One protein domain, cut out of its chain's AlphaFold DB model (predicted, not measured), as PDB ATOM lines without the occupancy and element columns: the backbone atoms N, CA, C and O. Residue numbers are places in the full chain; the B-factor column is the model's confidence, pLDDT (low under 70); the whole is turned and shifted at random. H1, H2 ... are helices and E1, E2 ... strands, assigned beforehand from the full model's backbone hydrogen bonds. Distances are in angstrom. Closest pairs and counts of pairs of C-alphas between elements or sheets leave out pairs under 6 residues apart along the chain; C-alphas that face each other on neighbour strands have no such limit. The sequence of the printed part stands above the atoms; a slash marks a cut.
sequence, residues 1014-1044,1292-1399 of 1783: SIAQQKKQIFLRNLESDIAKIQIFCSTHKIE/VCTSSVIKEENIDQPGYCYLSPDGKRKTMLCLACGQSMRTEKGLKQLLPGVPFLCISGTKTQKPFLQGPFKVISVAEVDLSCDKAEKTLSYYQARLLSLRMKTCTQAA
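AT A GLANCE: This is residues 1014 to 1044 and 1292 to 1399 of the 1783 residues of the protein "Doublecortin domain-containing protein 1" of Homo sapiens (UniProt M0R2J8). Two long helices, H1 and H3, lie side by side as an antiparallel pair, and next to one end of this pair is a loop-rich head that holds the small hairpin E1-E2 and the short helix H2. Much of the head is unnamed chain, above all residues 1329 to 1375. The printed part has 139 residues, with three named helices and two named strands in the order H1, E1, E2, H2, H3; the sheet E1 - E2 is antiparallel. The class is mostly helix, though under half of the residues, 66, are in named elements. The whole is only just compact, close to loose, with a radius of gyration of the C-alphas of 16.9 A and spans of 55 by 42 by 24 A.

HOW THE PARTS SIT: H1, residues 1015 to 1040, and H3, residues 1376 to 1399, touch, closest at the C-alphas of Ile 1034 and Leu 1380, 6.3 A apart. They run opposite ways at a shallow tilt of 23 degrees. E1, residues 1307 to 1311, and E2, residues 1318 to 1322, form a hairpin of antiparallel neighbours, their directions at 155 degrees. N 1308 and O 1321, 2.8 A, and N 1310 and O 1319, 3.0 A, are within hydrogen-bond range. Residues 1308 to 1309 of E1 also pair, antiparallel, with residues 1336 to 1337. H2, residues 1323 to 1328, follows E2 by a tight link; its closest C-alphas to E1 are those of Leu 1323 and Gly 1307, 4.7 A. H2 is apart from H1 and H3. Each O i to N i+4 pair is within hydrogen-bond range in H1 and H2, and 19 of 20 in H3.

IN THESE COORDINATES: H1 begins at C-alpha 1015 (358.564, 394.742, 304.955) and is 37.9 A long. E1 is 13.9 A long and E2 13.5 A. H2 is 8.6 A long. H3 is 34.8 A long and ends at C-alpha 1399 (357.241, 410.082, 312.833).

THE WHOLE: The two C-alphas farthest apart are those of Gly 1341 and Ala 1399, 56.6 A. Residues 1045 to 1291 are not printed; C-alphas 1044 and 1292 are 20.7 A apart across the cut. H2 to H3 is a long link of 47 residues. The mean pLDDT of the printed part is 80.4, and 22 residues are under 70, among them 1330 to 1334, 1351 to 1358 and 1394 to 1399.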
ATOM      1  N   SER A1014     360.606 399.218 304.921       80.04
ATOM      2  CA  SER A1014     360.658 397.922 305.607       80.04
ATOM      3  C   SER A1014     359.459 397.041 305.232       80.04
ATOM      4  O   SER A1014     358.355 397.541 305.009       80.04
ATOM      5  N   ILE A1015     359.637 395.716 305.248       77.64
ATOM      6  CA  ILE A1015     358.564 394.742 304.955       77.64
ATOM      7  C   ILE A1015     357.332 394.974 305.858       77.64
ATOM      8  O   ILE A1015     356.193 394.816 305.418       77.64
ATOM      9  N   ALA A1016     357.534 395.418 307.103       79.26
ATOM     10  CA  ALA A1016     356.456 395.806 308.014       79.26
ATOM     11  C   ALA A1016     355.673 397.043 307.522       79.26
ATOM     12  O   ALA A1016     354.441 397.024 307.499       79.26
ATOM     13  N   GLN A1017     356.363 398.098 307.072       79.07
ATOM     14  CA  GLN A1017     355.731 399.288 306.485       79.07
ATOM     15  C   GLN A1017     355.029 398.969 305.156       79.07
ATOM     16  O   GLN A1017     353.913 399.441 304.940       79.07
ATOM     17  N   GLN A1018     355.632 398.134 304.301       79.60
ATOM     18  CA  GLN A1018     355.018 397.658 303.056       79.60
ATOM     19  C   GLN A1018     353.697 396.923 303.345       79.60
ATOM     20  O   GLN A1018     352.649 397.326 302.837       79.60
ATOM     21  N   LYS A1019     353.707 395.924 304.244       80.95
ATOM     22  CA  LYS A1019     352.494 395.209 304.690       80.95
ATOM     23  C   LYS A1019     351.424 396.165 305.232       80.95
ATOM     24  O   LYS A1019     350.252 396.031 304.882       80.95
ATOM     25  N   LYS A1020     351.814 397.169 306.028       82.72
ATOM     26  CA  LYS A1020     350.885 398.167 306.590       82.72
ATOM     27  C   LYS A1020     350.262 399.076 305.521       82.72
ATOM     28  O   LYS A1020     349.067 399.359 305.592       82.72
ATOM     29  N   GLN A1021     351.024 399.503 304.509       80.75
ATOM     30  CA  GLN A1021     350.484 400.279 303.383       80.75
ATOM     31  C   GLN A1021     349.537 399.453 302.502       80.75
ATOM     32  O   GLN A1021     348.495 399.965 302.090       80.75
ATOM     33  N   ILE A1022     349.862 398.181 302.243       82.78
ATOM     34  CA  ILE A1022     348.988 397.259 301.501       82.78
ATOM     35  C   ILE A1022     347.660 397.074 302.249       82.78
ATOM     36  O   ILE A1022     346.599 397.206 301.644       82.78
ATOM     37  N   PHE A1023     347.709 396.863 303.569       86.23
ATOM     38  CA  PHE A1023     346.522 396.764 304.423       86.23
ATOM     39  C   PHE A1023     345.637 398.019 304.342       86.23
ATOM     40  O   PHE A1023     344.440 397.908 304.085       86.23
ATOM     41  N   LEU A1024     346.216 399.220 304.486       85.60
ATOM     42  CA  LEU A1024     345.473 400.485 304.385       85.60
ATOM     43  C   LEU A1024     344.808 400.682 303.014       85.60
ATOM     44  O   LEU A1024     343.644 401.070 302.957       85.60
ATOM     45  N   ARG A1025     345.523 400.395 301.916       84.11
ATOM     46  CA  ARG A1025     344.988 400.508 300.546       84.11
ATOM     47  C   ARG A1025     343.886 399.488 300.266       84.11
ATOM     48  O   ARG A1025     342.915 399.803 299.586       84.11
ATOM     49  N   ASN A1026     344.030 398.266 300.774       87.01
ATOM     50  CA  ASN A1026     343.007 397.237 300.631       87.01
ATOM     51  C   ASN A1026     341.745 397.595 301.437       87.01
ATOM     52  O   ASN A1026     340.652 397.493 300.894       87.01
ATOM     53  N   LEU A1027     341.891 398.119 302.661       89.53
ATOM     54  CA  LEU A1027     340.769 398.627 303.461       89.53
ATOM     55  C   LEU A1027     340.048 399.803 302.775       89.53
ATOM     56  O   LEU A1027     338.824 399.844 302.752       89.53
ATOM     57  N   GLU A1028     340.787 400.737 302.175       87.81
ATOM     58  CA  GLU A1028     340.217 401.837 301.384       87.81
ATOM     59  C   GLU A1028     339.460 401.334 300.142       87.81
ATOM     60  O   GLU A1028     338.364 401.812 299.851       87.81
ATOM     61  N   SER A1029     339.987 400.315 299.455       86.55
ATOM     62  CA  SER A1029     339.296 399.651 298.342       86.55
ATOM     63  C   SER A1029     338.016 398.931 298.779       86.55
ATOM     64  O   SER A1029     337.068 398.882 297.998       86.55
ATOM     65  N   ASP A1030     337.982 398.358 299.983       90.21
ATOM     66  CA  ASP A1030     336.797 397.693 300.531       90.21
ATOM     67  C   ASP A1030     335.728 398.723 300.942       90.21
ATOM     68  O   ASP A1030     334.553 398.569 300.609       90.21
ATOM     69  N   ILE A1031     336.144 399.826 301.573       90.87
ATOM     70  CA  ILE A1031     335.275 400.963 301.921       90.87
ATOM     71  C   ILE A1031     334.662 401.596 300.669       90.87
ATOM     72  O   ILE A1031     333.472 401.898 300.671       90.87
ATOM     73  N   ALA A1032     335.424 401.740 299.580       89.33
ATOM     74  CA  ALA A1032     334.901 402.263 298.319       89.33
ATOM     75  C   ALA A1032     333.760 401.398 297.749       89.33
ATOM     76  O   ALA A1032     332.777 401.940 297.249       89.33
ATOM     77  N   LYS A1033     333.833 400.064 297.876       90.20
ATOM     78  CA  LYS A1033     332.733 399.164 297.482       90.20
ATOM     79  C   LYS A1033     331.485 399.375 298.341       90.20
ATOM     80  O   LYS A1033     330.386 399.485 297.804       90.20
ATOM     81  N   ILE A1034     331.657 399.482 299.660       91.01
ATOM     82  CA  ILE A1034     330.556 399.780 300.591       91.01
ATOM     83  C   ILE A1034     329.930 401.143 300.254       91.01
ATOM     84  O   ILE A1034     328.709 401.262 300.208       91.01
ATOM     85  N   GLN A1035     330.746 402.153 299.950       89.25
ATOM     86  CA  GLN A1035     330.284 403.487 299.570       89.25
ATOM     87  C   GLN A1035     329.495 403.481 298.252       89.25
ATOM     88  O   GLN A1035     328.461 404.140 298.171       89.25
ATOM     89  N   ILE A1036     329.929 402.708 297.245       87.13
ATOM     90  CA  ILE A1036     329.168 402.524 295.998       87.13
ATOM     91  C   ILE A1036     327.806 401.890 296.302       87.13
ATOM     92  O   ILE A1036     326.793 402.449 295.891       87.13
ATOM     93  N   PHE A1037     327.762 400.803 297.080       90.81
ATOM     94  CA  PHE A1037     326.504 400.170 297.494       90.81
ATOM     95  C   PHE A1037     325.569 401.159 298.212       90.81
ATOM     96  O   PHE A1037     324.415 401.320 297.809       90.81
ATOM     97  N   CYS A1038     326.083 401.904 299.196       87.28
ATOM     98  CA  CYS A1038     325.315 402.938 299.897       87.28
ATOM     99  C   CYS A1038     324.788 404.017 298.931       87.28
ATOM    100  O   CYS A1038     323.668 404.490 299.096       87.28
ATOM    101  N   SER A1039     325.538 404.368 297.882       80.96
ATOM    102  CA  SER A1039     325.107 405.361 296.886       80.96
ATOM    103  C   SER A1039     324.075 404.859 295.865       80.96
ATOM    104  O   SER A1039     323.398 405.688 295.261       80.96
ATOM    105  N   THR A1040     323.940 403.540 295.659       80.79
ATOM    106  CA  THR A1040     323.025 402.977 294.645       80.79
ATOM    107  C   THR A1040     321.846 402.184 295.204       80.79
ATOM    108  O   THR A1040     320.874 402.012 294.483       80.79
ATOM    109  N   HIS A1041     321.867 401.705 296.453       79.99
ATOM    110  CA  HIS A1041     320.749 400.901 296.977       79.99
ATOM    111  C   HIS A1041     319.412 401.675 297.019       79.99
ATOM    112  O   HIS A1041     318.368 401.132 296.663       79.99
ATOM    113  N   LYS A1042     319.460 402.977 297.332       74.65
ATOM    114  CA  LYS A1042     318.323 403.917 297.329       74.65
ATOM    115  C   LYS A1042     318.175 404.641 295.976       74.65
ATOM    116  O   LYS A1042     318.244 405.866 295.913       74.65
ATOM    117  N   ILE A1043     318.004 403.902 294.872       70.92
ATOM    118  CA  ILE A1043     317.665 404.510 293.567       70.92
ATOM    119  C   ILE A1043     316.251 405.111 293.629       70.92
ATOM    120  O   ILE A1043     315.254 404.389 293.725       70.92
ATOM    121  N   GLU A1044     316.195 406.443 293.560       69.13
ATOM    122  CA  GLU A1044     314.975 407.236 293.356       69.13
ATOM    123  C   GLU A1044     314.272 406.867 292.035       69.13
ATOM    124  O   GLU A1044     314.881 406.283 291.137       69.13
ATOM    125  N   VAL A1292     329.964 393.729 296.097       90.92
ATOM    126  CA  VAL A1292     329.742 393.411 297.518       90.92
ATOM    127  C   VAL A1292     329.056 392.043 297.641       90.92
ATOM    128  O   VAL A1292     328.320 391.622 296.750       90.92
ATOM    129  N   CYS A1293     329.309 391.312 298.732       91.62
ATOM    130  CA  CYS A1293     328.651 390.026 298.958       91.62
ATOM    131  C   CYS A1293     327.166 390.214 299.300       91.62
ATOM    132  O   CYS A1293     326.825 391.011 300.169       91.62
ATOM    133  N   THR A1294     326.280 389.447 298.667       91.76
ATOM    134  CA  THR A1294     324.831 389.582 298.874       91.76
ATOM    135  C   THR A1294     324.380 389.070 300.240       91.76
ATOM    136  O   THR A1294     323.429 389.610 300.792       91.76
ATOM    137  N   SER A1295     325.130 388.149 300.860       89.22
ATOM    138  CA  SER A1295     324.908 387.709 302.248       89.22
ATOM    139  C   SER A1295     325.331 388.735 303.313       89.22
ATOM    140  O   SER A1295     325.183 388.472 304.502       89.22
ATOM    141  N   SER A1296     325.944 389.859 302.919       89.25
ATOM    142  CA  SER A1296     326.147 391.006 303.817       89.25
ATOM    143  C   SER A1296     324.953 391.963 303.790       89.25
ATOM    144  O   SER A1296     324.819 392.769 304.700       89.25
ATOM    145  N   VAL A1297     324.111 391.897 302.754       89.97
ATOM    146  CA  VAL A1297     322.924 392.751 302.582       89.97
ATOM    147  C   VAL A1297     321.685 392.040 303.119       89.97
ATOM    148  O   VAL A1297     320.992 392.571 303.981       89.97
ATOM    149  N   ILE A1298     321.472 390.800 302.672       86.94
ATOM    150  CA  ILE A1298     320.424 389.904 303.165       86.94
ATOM    151  C   ILE A1298     321.044 388.943 304.170       86.94
ATOM    152  O   ILE A1298     322.080 388.331 303.895       86.94
ATOM    153  N   LYS A1299     320.384 388.770 305.312       74.09
ATOM    154  CA  LYS A1299     320.748 387.753 306.296       74.09
ATOM    155  C   LYS A1299     319.817 386.561 306.180       74.09
ATOM    156  O   LYS A1299     318.610 386.736 306.107       74.09
ATOM    157  N   GLU A1300     320.412 385.374 306.220       74.35
ATOM    158  CA  GLU A1300     319.763 384.075 306.470       74.35
ATOM    159  C   GLU A1300     318.757 383.572 305.407       74.35
ATOM    160  O   GLU A1300     318.615 382.359 305.266       74.35
ATOM    161  N   GLU A1301     318.169 384.430 304.570       81.55
ATOM    162  CA  GLU A1301     317.281 384.014 303.475       81.55
ATOM    163  C   GLU A1301     318.024 383.534 302.213       81.55
ATOM    164  O   GLU A1301     318.987 384.144 301.733       81.55
ATOM    165  N   ASN A1302     317.525 382.446 301.618       88.86
ATOM    166  CA  ASN A1302     317.934 381.987 300.291       88.86
ATOM    167  C   ASN A1302     317.133 382.737 299.220       88.86
ATOM    168  O   ASN A1302     315.915 382.591 299.152       88.86
ATOM    169  N   ILE A1303     317.813 383.462 298.331       90.63
ATOM    170  CA  ILE A1303     317.168 384.209 297.242       90.63
ATOM    171  C   ILE A1303     317.602 383.708 295.866       90.63
ATOM    172  O   ILE A1303     318.754 383.317 295.675       90.63
ATOM    173  N   ASP A1304     316.693 383.745 294.890       91.12
ATOM    174  CA  ASP A1304     317.054 383.549 293.483       91.12
ATOM    175  C   ASP A1304     317.791 384.793 292.966       91.12
ATOM    176  O   ASP A1304     317.252 385.907 292.965       91.12
ATOM    177  N   GLN A1305     319.058 384.587 292.605       91.03
ATOM    178  CA  GLN A1305     320.029 385.609 292.224       91.03
ATOM    179  C   GLN A1305     321.106 385.007 291.305       91.03
ATOM    180  O   GLN A1305     321.386 383.809 291.376       91.03
ATOM    181  N   PRO A1306     321.802 385.811 290.484       91.11
ATOM    182  CA  PRO A1306     322.948 385.326 289.723       91.11
ATOM    183  C   PRO A1306     324.133 384.948 290.630       91.11
ATOM    184  O   PRO A1306     324.502 385.667 291.564       91.11
ATOM    185  N   GLY A1307     324.806 383.843 290.302       90.10
ATOM    186  CA  GLY A1307     325.953 383.356 291.064       90.10
ATOM    187  C   GLY A1307     326.750 382.252 290.376       90.10
ATOM    188  O   GLY A1307     326.562 381.951 289.195       90.10
ATOM    189  N   TYR A1308     327.647 381.644 291.144       89.11
ATOM    190  CA  TYR A1308     328.506 380.541 290.738       89.11
ATOM    191  C   TYR A1308     328.432 379.401 291.753       89.11
ATOM    192  O   TYR A1308     328.325 379.637 292.956       89.11
ATOM    193  N   CYS A1309     328.564 378.166 291.283       86.68
ATOM    194  CA  CYS A1309     328.844 377.011 292.122       86.68
ATOM    195  C   CYS A1309     330.252 376.481 291.838       86.68
ATOM    196  O   CYS A1309     330.729 376.514 290.702       86.68
ATOM    197  N   TYR A1310     330.919 375.971 292.868       80.97
ATOM    198  CA  TYR A1310     332.102 375.131 292.701       80.97
ATOM    199  C   TYR A1310     331.920 373.832 293.492       80.97
ATOM    200  O   TYR A1310     331.141 373.764 294.449       80.97
ATOM    201  N   LEU A1311     332.607 372.785 293.044       77.80
ATOM    202  CA  LEU A1311     332.686 371.503 293.737       77.80
ATOM    203  C   LEU A1311     333.949 371.504 294.594       77.80
ATOM    204  O   LEU A1311     335.016 371.886 294.112       77.80
ATOM    205  N   SER A1312     333.837 371.076 295.848       70.06
ATOM    206  CA  SER A1312     335.000 370.804 296.693       70.06
ATOM    207  C   SER A1312     335.940 369.766 296.045       70.06
ATOM    208  O   SER A1312     335.479 368.962 295.232       70.06
ATOM    209  N   PRO A1313     337.244 369.732 296.393       66.78
ATOM    210  CA  PRO A1313     338.209 368.805 295.781       66.78
ATOM    211  C   PRO A1313     337.868 367.313 295.929       66.78
ATOM    212  O   PRO A1313     338.341 366.500 295.145       66.78
ATOM    213  N   ASP A1314     337.037 366.954 296.911       70.21
ATOM    214  CA  ASP A1314     336.506 365.599 297.122       70.21
ATOM    215  C   ASP A1314     335.291 365.259 296.228       70.21
ATOM    216  O   ASP A1314     334.764 364.151 296.302       70.21
ATOM    217  N   GLY A1315     334.809 366.214 295.425       68.17
ATOM    218  CA  GLY A1315     333.636 366.103 294.556       68.17
ATOM    219  C   GLY A1315     332.277 366.121 295.268       68.17
ATOM    220  O   GLY A1315     331.250 366.123 294.589       68.17
ATOM    221  N   LYS A1316     332.229 366.140 296.609       73.29
ATOM    222  CA  LYS A1316     331.006 365.829 297.378       73.29
ATOM    223  C   LYS A1316     330.149 367.039 297.742       73.29
ATOM    224  O   LYS A1316     328.937 366.889 297.879       73.29
ATOM    225  N   ARG A1317     330.729 368.231 297.921       71.17
ATOM    226  CA  ARG A1317     329.993 369.430 298.362       71.17
ATOM    227  C   ARG A1317     329.947 370.486 297.260       71.17
ATOM    228  O   ARG A1317     330.962 371.081 296.901       71.17
ATOM    229  N   LYS A1318     328.742 370.753 296.748       77.83
ATOM    230  CA  LYS A1318     328.459 371.938 295.926       77.83
ATOM    231  C   LYS A1318     328.363 373.150 296.842       77.83
ATOM    232  O   LYS A1318     327.536 373.168 297.747       77.83
ATOM    233  N   THR A1319     329.178 374.161 296.582       81.98
ATOM    234  CA  THR A1319     329.195 375.394 297.369       81.98
ATOM    235  C   THR A1319     328.810 376.570 296.479       81.98
ATOM    236  O   THR A1319     329.311 376.682 295.359       81.98
ATOM    237  N   MET A1320     327.894 377.419 296.956       87.75
ATOM    238  CA  MET A1320     327.260 378.480 296.167       87.75
ATOM    239  C   MET A1320     327.755 379.872 296.583       87.75
ATOM    240  O   MET A1320     327.843 380.204 297.768       87.75
ATOM    241  N   LEU A1321     328.104 380.680 295.584       89.18
ATOM    242  CA  LEU A1321     328.735 381.992 295.704       89.18
ATOM    243  C   LEU A1321     327.935 383.014 294.889       89.18
ATOM    244  O   LEU A1321     327.600 382.752 293.734       89.18
ATOM    245  N   CYS A1322     327.679 384.206 295.431       90.78
ATOM    246  CA  CYS A1322     327.123 385.299 294.626       90.78
ATOM    247  C   CYS A1322     328.137 385.778 293.571       90.78
ATOM    248  O   CYS A1322     329.325 385.436 293.635       90.78
ATOM    249  N   LEU A1323     327.696 386.611 292.619       89.64
ATOM    250  CA  LEU A1323     328.576 387.169 291.582       89.64
ATOM    251  C   LEU A1323     329.868 387.778 292.153       89.64
ATOM    252  O   LEU A1323     330.941 387.506 291.618       89.64
ATOM    253  N   ALA A1324     329.795 388.561 293.235       89.13
ATOM    254  CA  ALA A1324     330.962 389.233 293.810       89.13
ATOM    255  C   ALA A1324     331.996 388.251 294.399       89.13
ATOM    256  O   ALA A1324     333.200 388.398 294.168       89.13
ATOM    257  N   CYS A1325     331.546 387.216 295.114       88.49
ATOM    258  CA  CYS A1325     332.441 386.198 295.668       88.49
ATOM    259  C   CYS A1325     333.014 385.295 294.567       88.49
ATOM    260  O   CYS A1325     334.223 385.084 294.513       88.49
ATOM    261  N   GLY A1326     332.188 384.838 293.621       86.33
ATOM    262  CA  GLY A1326     332.656 384.019 292.498       86.33
ATOM    263  C   GLY A1326     333.611 384.760 291.554       86.33
ATOM    264  O   GLY A1326     334.550 384.163 291.036       86.33
ATOM    265  N   GLN A1327     333.450 386.078 291.377       83.41
ATOM    266  CA  GLN A1327     334.431 386.912 290.667       83.41
ATOM    267  C   GLN A1327     335.784 386.981 291.386       83.41
ATOM    268  O   GLN A1327     336.818 387.035 290.719       83.41
ATOM    269  N   SER A1328     335.777 386.954 292.720       78.84
ATOM    270  CA  SER A1328     336.984 386.998 293.558       78.84
ATOM    271  C   SER A1328     337.741 385.665 293.542       78.84
ATOM    272  O   SER A1328     338.966 385.658 293.556       78.84
ATOM    273  N   MET A1329     337.012 384.557 293.383       74.20
ATOM    274  CA  MET A1329     337.529 383.184 293.288       74.20
ATOM    275  C   MET A1329     337.999 382.774 291.873       74.20
ATOM    276  O   MET A1329     338.417 381.637 291.677       74.20
ATOM    277  N   ARG A1330     337.954 383.658 290.856       66.68
ATOM    278  CA  ARG A1330     338.230 383.323 289.430       66.68
ATOM    279  C   ARG A1330     339.597 382.686 289.130       66.68
ATOM    280  O   ARG A1330     339.802 382.215 288.013       66.68
ATOM    281  N   THR A1331     340.540 382.714 290.066       58.72
ATOM    282  CA  THR A1331     341.836 382.029 289.958       58.72
ATOM    283  C   THR A1331     341.761 380.528 290.239       58.72
ATOM    284  O   THR A1331     342.654 379.799 289.812       58.72
ATOM    285  N   GLU A1332     340.716 380.046 290.915       60.95
ATOM    286  CA  GLU A1332     340.523 378.621 291.193       60.95
ATOM    287  C   GLU A1332     339.796 377.916 290.036       60.95
ATOM    288  O   GLU A1332     338.753 378.356 289.541       60.95
ATOM    289  N   LYS A1333     340.354 376.786 289.585       57.48
ATOM    290  CA  LYS A1333     339.759 375.959 288.526       57.48
ATOM    291  C   LYS A1333     338.523 375.239 289.076       57.48
ATOM    292  O   LYS A1333     338.665 374.400 289.957       57.48
ATOM    293  N   GLY A1334     337.336 375.496 288.517       69.56
ATOM    294  CA  GLY A1334     336.129 374.698 288.808       69.56
ATOM    295  C   GLY A1334     334.805 375.458 288.950       69.56
ATOM    296  O   GLY A1334     333.761 374.816 289.036       69.56
ATOM    297  N   LEU A1335     334.818 376.795 288.949       79.37
ATOM    298  CA  LEU A1335     333.603 377.618 289.021       79.37
ATOM    299  C   LEU A1335     332.708 377.434 287.781       79.37
ATOM    300  O   LEU A1335     333.130 377.699 286.655       79.37
ATOM    301  N   LYS A1336     331.447 377.050 287.998       83.58
ATOM    302  CA  LYS A1336     330.370 377.004 286.994       83.58
ATOM    303  C   LYS A1336     329.297 378.037 287.347       83.58
ATOM    304  O   LYS A1336     329.087 378.324 288.520       83.58
ATOM    305  N   GLN A1337     328.627 378.622 286.356       85.46
ATOM    306  CA  GLN A1337     327.520 379.556 286.603       85.46
ATOM    307  C   GLN A1337     326.299 378.802 287.161       85.46
ATOM    308  O   GLN A1337     326.003 377.695 286.709       85.46
ATOM    309  N   LEU A1338     325.603 379.391 288.137       86.04
ATOM    310  CA  LEU A1338     324.340 378.853 288.651       86.04
ATOM    311  C   LEU A1338     323.205 379.069 287.640       86.04
ATOM    312  O   LEU A1338     323.092 380.139 287.031       86.04
ATOM    313  N   LEU A1339     322.377 378.036 287.475       84.42
ATOM    314  CA  LEU A1339     321.159 378.106 286.670       84.42
ATOM    315  C   LEU A1339     320.129 379.028 287.353       84.42
ATOM    316  O   LEU A1339     320.101 379.071 288.585       84.42
ATOM    317  N   PRO A1340     319.303 379.762 286.588       82.93
ATOM    318  CA  PRO A1340     318.239 380.591 287.155       82.93
ATOM    319  C   PRO A1340     317.181 379.761 287.893       82.93
ATOM    320  O   PRO A1340     316.960 378.598 287.550       82.93
ATOM    321  N   GLY A1341     316.527 380.355 288.895       83.26
ATOM    322  CA  GLY A1341     315.466 379.712 289.676       83.26
ATOM    323  C   GLY A1341     315.953 378.847 290.845       83.26
ATOM    324  O   GLY A1341     315.136 378.214 291.506       83.26
ATOM    325  N   VAL A1342     317.261 378.812 291.128       87.07
ATOM    326  CA  VAL A1342     317.835 378.095 292.280       87.07
ATOM    327  C   VAL A1342     318.152 379.102 293.393       87.07
ATOM    328  O   VAL A1342     319.197 379.758 293.325       87.07
ATOM    329  N   PRO A1343     317.296 379.255 294.421       89.34
ATOM    330  CA  PRO A1343     317.533 380.219 295.488       89.34
ATOM    331  C   PRO A1343     318.691 379.786 296.394       89.34
ATOM    332  O   PRO A1343     318.768 378.631 296.814       89.34
ATOM    333  N   PHE A1344     319.588 380.718 296.727       90.41
ATOM    334  CA  PHE A1344     320.720 380.444 297.614       90.41
ATOM    335  C   PHE A1344     321.213 381.680 298.378       90.41
ATOM    336  O   PHE A1344     321.187 382.806 297.876       90.41
ATOM    337  N   LEU A1345     321.754 381.441 299.573       88.36
ATOM    338  CA  LEU A1345     322.585 382.373 300.328       88.36
ATOM    339  C   LEU A1345     324.071 382.128 300.013       88.36
ATOM    340  O   LEU A1345     324.536 380.990 299.939       88.36
ATOM    341  N   CYS A1346     324.844 383.198 299.824       89.01
ATOM    342  CA  CYS A1346     326.271 383.086 299.518       89.01
ATOM    343  C   CYS A1346     327.067 382.541 300.719       89.01
ATOM    344  O   CYS A1346     327.057 383.148 301.791       89.01
ATOM    345  N   ILE A1347     327.835 381.457 300.524       84.78
ATOM    346  CA  ILE A1347     328.566 380.765 301.608       84.78
ATOM    347  C   ILE A1347     329.487 381.694 302.420       84.78
ATOM    348  O   ILE A1347     329.696 381.477 303.611       84.78
ATOM    349  N   SER A1348     330.023 382.749 301.798       81.92
ATOM    350  CA  SER A1348     330.962 383.694 302.418       81.92
ATOM    351  C   SER A1348     330.392 384.440 303.635       81.92
ATOM    352  O   SER A1348     331.173 384.975 304.415       81.92
ATOM    353  N   GLY A1349     329.065 384.479 303.810       75.64
ATOM    354  CA  GLY A1349     328.416 385.021 305.010       75.64
ATOM    355  C   GLY A1349     328.289 384.036 306.177       75.64
ATOM    356  O   GLY A1349     327.939 384.445 307.282       75.64
ATOM    357  N   THR A1350     328.562 382.746 305.967       73.24
ATOM    358  CA  THR A1350     328.385 381.724 307.010       73.24
ATOM    359  C   THR A1350     329.524 381.747 308.031       73.24
ATOM    360  O   THR A1350     330.699 381.649 307.684       73.24
ATOM    361  N   LYS A1351     329.176 381.842 309.320       64.97
ATOM    362  CA  LYS A1351     330.145 381.820 310.434       64.97
ATOM    363  C   LYS A1351     330.647 380.413 310.791       64.97
ATOM    364  O   LYS A1351     331.592 380.279 311.560       64.97
ATOM    365  N   THR A1352     329.994 379.368 310.282       60.05
ATOM    366  CA  THR A1352     330.151 377.968 310.719       60.05
ATOM    367  C   THR A1352     331.231 377.177 309.977       60.05
ATOM    368  O   THR A1352     331.561 376.068 310.391       60.05
ATOM    369  N   GLN A1353     331.813 377.720 308.907       54.93
ATOM    370  CA  GLN A1353     332.981 377.139 308.240       54.93
ATOM    371  C   GLN A1353     334.189 378.060 308.425       54.93
ATOM    372  O   GLN A1353     334.021 379.272 308.565       54.93
ATOM    373  N   LYS A1354     335.413 377.496 308.426       51.86
ATOM    374  CA  LYS A1354     336.654 378.296 308.434       51.86
ATOM    375  C   LYS A1354     336.507 379.396 307.378       51.86
ATOM    376  O   LYS A1354     336.190 379.046 306.239       51.86
ATOM    377  N   PRO A1355     336.686 380.680 307.743       49.21
ATOM    378  CA  PRO A1355     336.263 381.785 306.899       49.21
ATOM    379  C   PRO A1355     336.887 381.627 305.519       49.21
ATOM    380  O   PRO A1355     338.104 381.470 305.407       49.21
ATOM    381  N   PHE A1356     336.054 381.640 304.478       52.92
ATOM    382  CA  PHE A1356     336.534 381.644 303.102       52.92
ATOM    383  C   PHE A1356     337.322 382.939 302.895       52.92
ATOM    384  O   PHE A1356     336.746 384.000 302.670       52.92
ATOM    385  N   LEU A1357     338.651 382.847 303.020       52.48
ATOM    386  CA  LEU A1357     339.580 383.986 303.080       52.48
ATOM    387  C   LEU A1357     339.618 384.823 301.785       52.48
ATOM    388  O   LEU A1357     340.286 385.851 301.743       52.48
ATOM    389  N   GLN A1358     338.895 384.402 300.744       61.54
ATOM    390  CA  GLN A1358     338.711 385.109 299.475       61.54
ATOM    391  C   GLN A1358     337.246 385.533 299.277       61.54
ATOM    392  O   GLN A1358     336.567 385.140 298.328       61.54
ATOM    393  N   GLY A1359     336.755 386.375 300.189       71.09
ATOM    394  CA  GLY A1359     335.580 387.204 299.924       71.09
ATOM    395  C   GLY A1359     335.885 388.333 298.919       71.09
ATOM    396  O   GLY A1359     337.033 388.532 298.521       71.09
ATOM    397  N   PRO A1360     334.874 389.123 298.513       83.49
ATOM    398  CA  PRO A1360     335.071 390.306 297.678       83.49
ATOM    399  C   PRO A1360     335.799 391.440 298.398       83.49
ATOM    400  O   PRO A1360     336.348 392.323 297.735       83.49
ATOM    401  N   PHE A1361     335.784 391.436 299.727       86.76
ATOM    402  CA  PHE A1361     336.584 392.321 300.557       86.76
ATOM    403  C   PHE A1361     337.963 391.697 300.800       86.76
ATOM    404  O   PHE A1361     338.079 390.494 301.024       86.76
ATOM    405  N   LYS A1362     339.013 392.517 300.736       83.11
ATOM    406  CA  LYS A1362     340.416 392.096 300.871       83.11
ATOM    407  C   LYS A1362     340.939 392.139 302.308       83.11
ATOM    408  O   LYS A1362     341.967 391.535 302.601       83.11
ATOM    409  N   VAL A1363     340.304 392.935 303.163       84.00
ATOM    410  CA  VAL A1363     340.650 393.143 304.578       84.00
ATOM    411  C   VAL A1363     339.443 392.900 305.470       84.00
ATOM    412  O   VAL A1363     339.599 392.368 306.567       84.00
ATOM    413  N   ILE A1364     338.253 393.312 305.031       86.78
ATOM    414  CA  ILE A1364     337.047 393.219 305.852       86.78
ATOM    415  C   ILE A1364     336.419 391.819 305.729       86.78
ATOM    416  O   ILE A1364     336.264 391.299 304.627       86.78
ATOM    417  N   SER A1365     336.031 391.195 306.843       83.23
ATOM    418  CA  SER A1365     335.334 389.902 306.816       83.23
ATOM    419  C   SER A1365     333.877 390.068 306.371       83.23
ATOM    420  O   SER A1365     333.132 390.855 306.949       83.23
ATOM    421  N   VAL A1366     333.441 389.286 305.378       83.84
ATOM    422  CA  VAL A1366     332.052 389.289 304.873       83.84
ATOM    423  C   VAL A1366     331.038 388.987 305.985       83.84
ATOM    424  O   VAL A1366     329.987 389.620 306.039       83.84
ATOM    425  N   ALA A1367     331.374 388.071 306.899       78.93
ATOM    426  CA  ALA A1367     330.517 387.661 308.015       78.93
ATOM    427  C   ALA A1367     330.481 388.665 309.194       78.93
ATOM    428  O   ALA A1367     329.697 388.487 310.130       78.93
ATOM    429  N   GLU A1368     331.323 389.706 309.165       80.04
ATOM    430  CA  GLU A1368     331.341 390.819 310.133       80.04
ATOM    431  C   GLU A1368     330.669 392.093 309.584       80.04
ATOM    432  O   GLU A1368     330.540 393.085 310.299       80.04
ATOM    433  N   VAL A1369     330.267 392.094 308.310       86.35
ATOM    434  CA  VAL A1369     329.770 393.274 307.594       86.35
ATOM    435  C   VAL A1369     328.257 393.203 307.437       86.35
ATOM    436  O   VAL A1369     327.738 392.336 306.739       86.35
ATOM    437  N   ASP A1370     327.571 394.146 308.081       88.24
ATOM    438  CA  ASP A1370     326.117 394.306 308.055       88.24
ATOM    439  C   ASP A1370     325.751 395.491 307.145       88.24
ATOM    440  O   ASP A1370     326.020 396.649 307.477       88.24
ATOM    441  N   LEU A1371     325.210 395.196 305.965       90.81
ATOM    442  CA  LEU A1371     324.834 396.146 304.912       90.81
ATOM    443  C   LEU A1371     323.347 396.042 304.554       90.81
ATOM    444  O   LEU A1371     322.963 396.411 303.445       90.81
ATOM    445  N   SER A1372     322.509 395.571 305.483       87.87
ATOM    446  CA  SER A1372     321.062 395.777 305.377       87.87
ATOM    447  C   SER A1372     320.744 397.281 305.332       87.87
ATOM    448  O   SER A1372     321.519 398.096 305.851       87.87
ATOM    449  N   CYS A1373     319.609 397.658 304.732       79.59
ATOM    450  CA  CYS A1373     319.226 399.058 304.494       79.59
ATOM    451  C   CYS A1373     319.439 399.998 305.701       79.59
ATOM    452  O   CYS A1373     320.051 401.056 305.554       79.59
ATOM    453  N   ASP A1374     319.034 399.594 306.908       81.27
ATOM    454  CA  ASP A1374     319.090 400.442 308.119       81.27
ATOM    455  C   ASP A1374     320.494 400.589 308.734       81.27
ATOM    456  O   ASP A1374     320.711 401.360 309.679       81.27
ATOM    457  N   LYS A1375     321.457 399.797 308.249       88.34
ATOM    458  CA  LYS A1375     322.796 399.660 308.837       88.34
ATOM    459  C   LYS A1375     323.928 399.970 307.874       88.34
ATOM    460  O   LYS A1375     325.007 400.317 308.348       88.34
ATOM    461  N   ALA A1376     323.701 399.914 306.562       88.70
ATOM    462  CA  ALA A1376     324.731 400.147 305.551       88.70
ATOM    463  C   ALA A1376     325.500 401.466 305.769       88.70
ATOM    464  O   ALA A1376     326.732 401.472 305.776       88.70
ATOM    465  N   GLU A1377     324.786 402.559 306.055       88.39
ATOM    466  CA  GLU A1377     325.376 403.876 306.332       88.39
ATOM    467  C   GLU A1377     326.190 403.890 307.641       88.39
ATOM    468  O   GLU A1377     327.318 404.382 307.659       88.39
ATOM    469  N   LYS A1378     325.691 403.256 308.714       89.47
ATOM    470  CA  LYS A1378     326.408 403.120 310.001       89.47
ATOM    471  C   LYS A1378     327.687 402.285 309.849       89.47
ATOM    472  O   LYS A1378     328.742 402.657 310.367       89.47
ATOM    473  N   THR A1379     327.615 401.189 309.098       91.14
ATOM    474  CA  THR A1379     328.753 400.317 308.777       91.14
ATOM    475  C   THR A1379     329.797 401.053 307.933       91.14
ATOM    476  O   THR A1379     330.993 400.958 308.221       91.14
ATOM    477  N   LEU A1380     329.373 401.852 306.945       91.18
ATOM    478  CA  LEU A1380     330.264 402.725 306.178       91.18
ATOM    479  C   LEU A1380     330.988 403.727 307.090       91.18
ATOM    480  O   LEU A1380     332.218 403.804 307.044       91.18
ATOM    481  N   SER A1381     330.256 404.436 307.957       89.25
ATOM    482  CA  SER A1381     330.832 405.395 308.912       89.25
ATOM    483  C   SER A1381     331.840 404.740 309.863       89.25
ATOM    484  O   SER A1381     332.925 405.286 310.076       89.25
ATOM    485  N   TYR A1382     331.544 403.542 310.382       91.97
ATOM    486  CA  TYR A1382     332.464 402.779 311.232       91.97
ATOM    487  C   TYR A1382     333.786 402.457 310.518       91.97
ATOM    488  O   TYR A1382     334.866 402.722 311.058       91.97
ATOM    489  N   TYR A1383     333.739 401.933 309.288       91.53
ATOM    490  CA  TYR A1383     334.965 401.606 308.555       91.53
ATOM    491  C   TYR A1383     335.723 402.852 308.074       91.53
ATOM    492  O   TYR A1383     336.955 402.849 308.113       91.53
ATOM    493  N   GLN A1384     335.034 403.942 307.720       90.07
ATOM    494  CA  GLN A1384     335.666 405.239 307.447       90.07
ATOM    495  C   GLN A1384     336.411 405.774 308.682       90.07
ATOM    496  O   GLN A1384     337.593 406.116 308.584       90.07
ATOM    497  N   ALA A1385     335.786 405.757 309.865       88.90
ATOM    498  CA  ALA A1385     336.430 406.134 311.123       88.90
ATOM    499  C   ALA A1385     337.626 405.220 311.461       88.90
ATOM    500  O   ALA A1385     338.692 405.699 311.862       88.90
ATOM    501  N   ARG A1386     337.506 403.905 311.223       88.41
ATOM    502  CA  ARG A1386     338.597 402.934 311.409       88.41
ATOM    503  C   ARG A1386     339.766 403.192 310.448       88.41
ATOM    504  O   ARG A1386     340.916 403.143 310.884       88.41
ATOM    505  N   LEU A1387     339.504 403.530 309.181       88.42
ATOM    506  CA  LEU A1387     340.531 403.919 308.205       88.42
ATOM    507  C   LEU A1387     341.240 405.217 308.620       88.42
ATOM    508  O   LEU A1387     342.470 405.268 308.584       88.42
ATOM    509  N   LEU A1388     340.497 406.238 309.059       84.11
ATOM    510  CA  LEU A1388     341.064 407.490 309.576       84.11
ATOM    511  C   LEU A1388     341.949 407.238 310.809       84.11
ATOM    512  O   LEU A1388     343.091 407.696 310.846       84.11
ATOM    513  N   SER A1389     341.483 406.426 311.764       85.77
ATOM    514  CA  SER A1389     342.260 406.015 312.944       85.77
ATOM    515  C   SER A1389     343.557 405.286 312.564       85.77
ATOM    516  O   SER A1389     344.631 405.591 313.087       85.77
ATOM    517  N   LEU A1390     343.503 404.354 311.606       84.22
ATOM    518  CA  LEU A1390     344.675 403.606 311.139       84.22
ATOM    519  C   LEU A1390     345.656 404.470 310.328       84.22
ATOM    520  O   LEU A1390     346.871 404.273 310.438       84.22
ATOM    521  N   ARG A1391     345.159 405.444 309.555       82.20
ATOM    522  CA  ARG A1391     345.983 406.465 308.888       82.20
ATOM    523  C   ARG A1391     346.704 407.332 309.918       82.20
ATOM    524  O   ARG A1391     347.928 407.423 309.855       82.20
ATOM    525  N   MET A1392     345.999 407.841 310.932       75.06
ATOM    526  CA  MET A1392     346.605 408.594 312.039       75.06
ATOM    527  C   MET A1392     347.678 407.776 312.773       75.06
ATOM    528  O   MET A1392     348.812 408.236 312.891       75.06
ATOM    529  N   LYS A1393     347.385 406.515 313.137       76.82
ATOM    530  CA  LYS A1393     348.359 405.557 313.713       76.82
ATOM    531  C   LYS A1393     349.554 405.245 312.799       76.82
ATOM    532  O   LYS A1393     350.522 404.622 313.233       76.82
ATOM    533  N   THR A1394     349.484 405.578 311.512       66.49
ATOM    534  CA  THR A1394     350.576 405.375 310.549       66.49
ATOM    535  C   THR A1394     351.412 406.630 310.380       66.49
ATOM    536  O   THR A1394     352.633 406.513 310.367       66.49
ATOM    537  N   CYS A1395     350.794 407.811 310.370       56.50
ATOM    538  CA  CYS A1395     351.513 409.079 310.458       56.50
ATOM    539  C   CYS A1395     352.319 409.173 311.766       56.50
ATOM    540  O   CYS A1395     353.500 409.507 311.720       56.50
ATOM    541  N   THR A1396     351.744 408.782 312.912       56.07
ATOM    542  CA  THR A1396     352.492 408.757 314.182       56.07
ATOM    543  C   THR A1396     353.628 407.737 314.189       56.07
ATOM    544  O   THR A1396     354.708 408.080 314.650       56.07
ATOM    545  N   GLN A1397     353.459 406.529 313.634       52.20
ATOM    546  CA  GLN A1397     354.557 405.546 313.574       52.20
ATOM    547  C   GLN A1397     355.654 405.884 312.552       52.20
ATOM    548  O   GLN A1397     356.806 405.503 312.746       52.20
ATOM    549  N   ALA A1398     355.327 406.599 311.471       44.69
ATOM    550  CA  ALA A1398     356.333 407.118 310.546       44.69
ATOM    551  C   ALA A1398     357.163 408.245 311.189       44.69
ATOM    552  O   ALA A1398     358.365 408.316 310.954       44.69
ATOM    553  N   ALA A1399     356.544 409.069 312.042       44.44
ATOM    554  CA  ALA A1399     357.241 410.082 312.833       44.44
ATOM    555  C   ALA A1399     358.031 409.487 314.020       44.44
ATOM    556  O   ALA A1399     359.144 409.924 314.298       44.44
TER     557      ALA A1399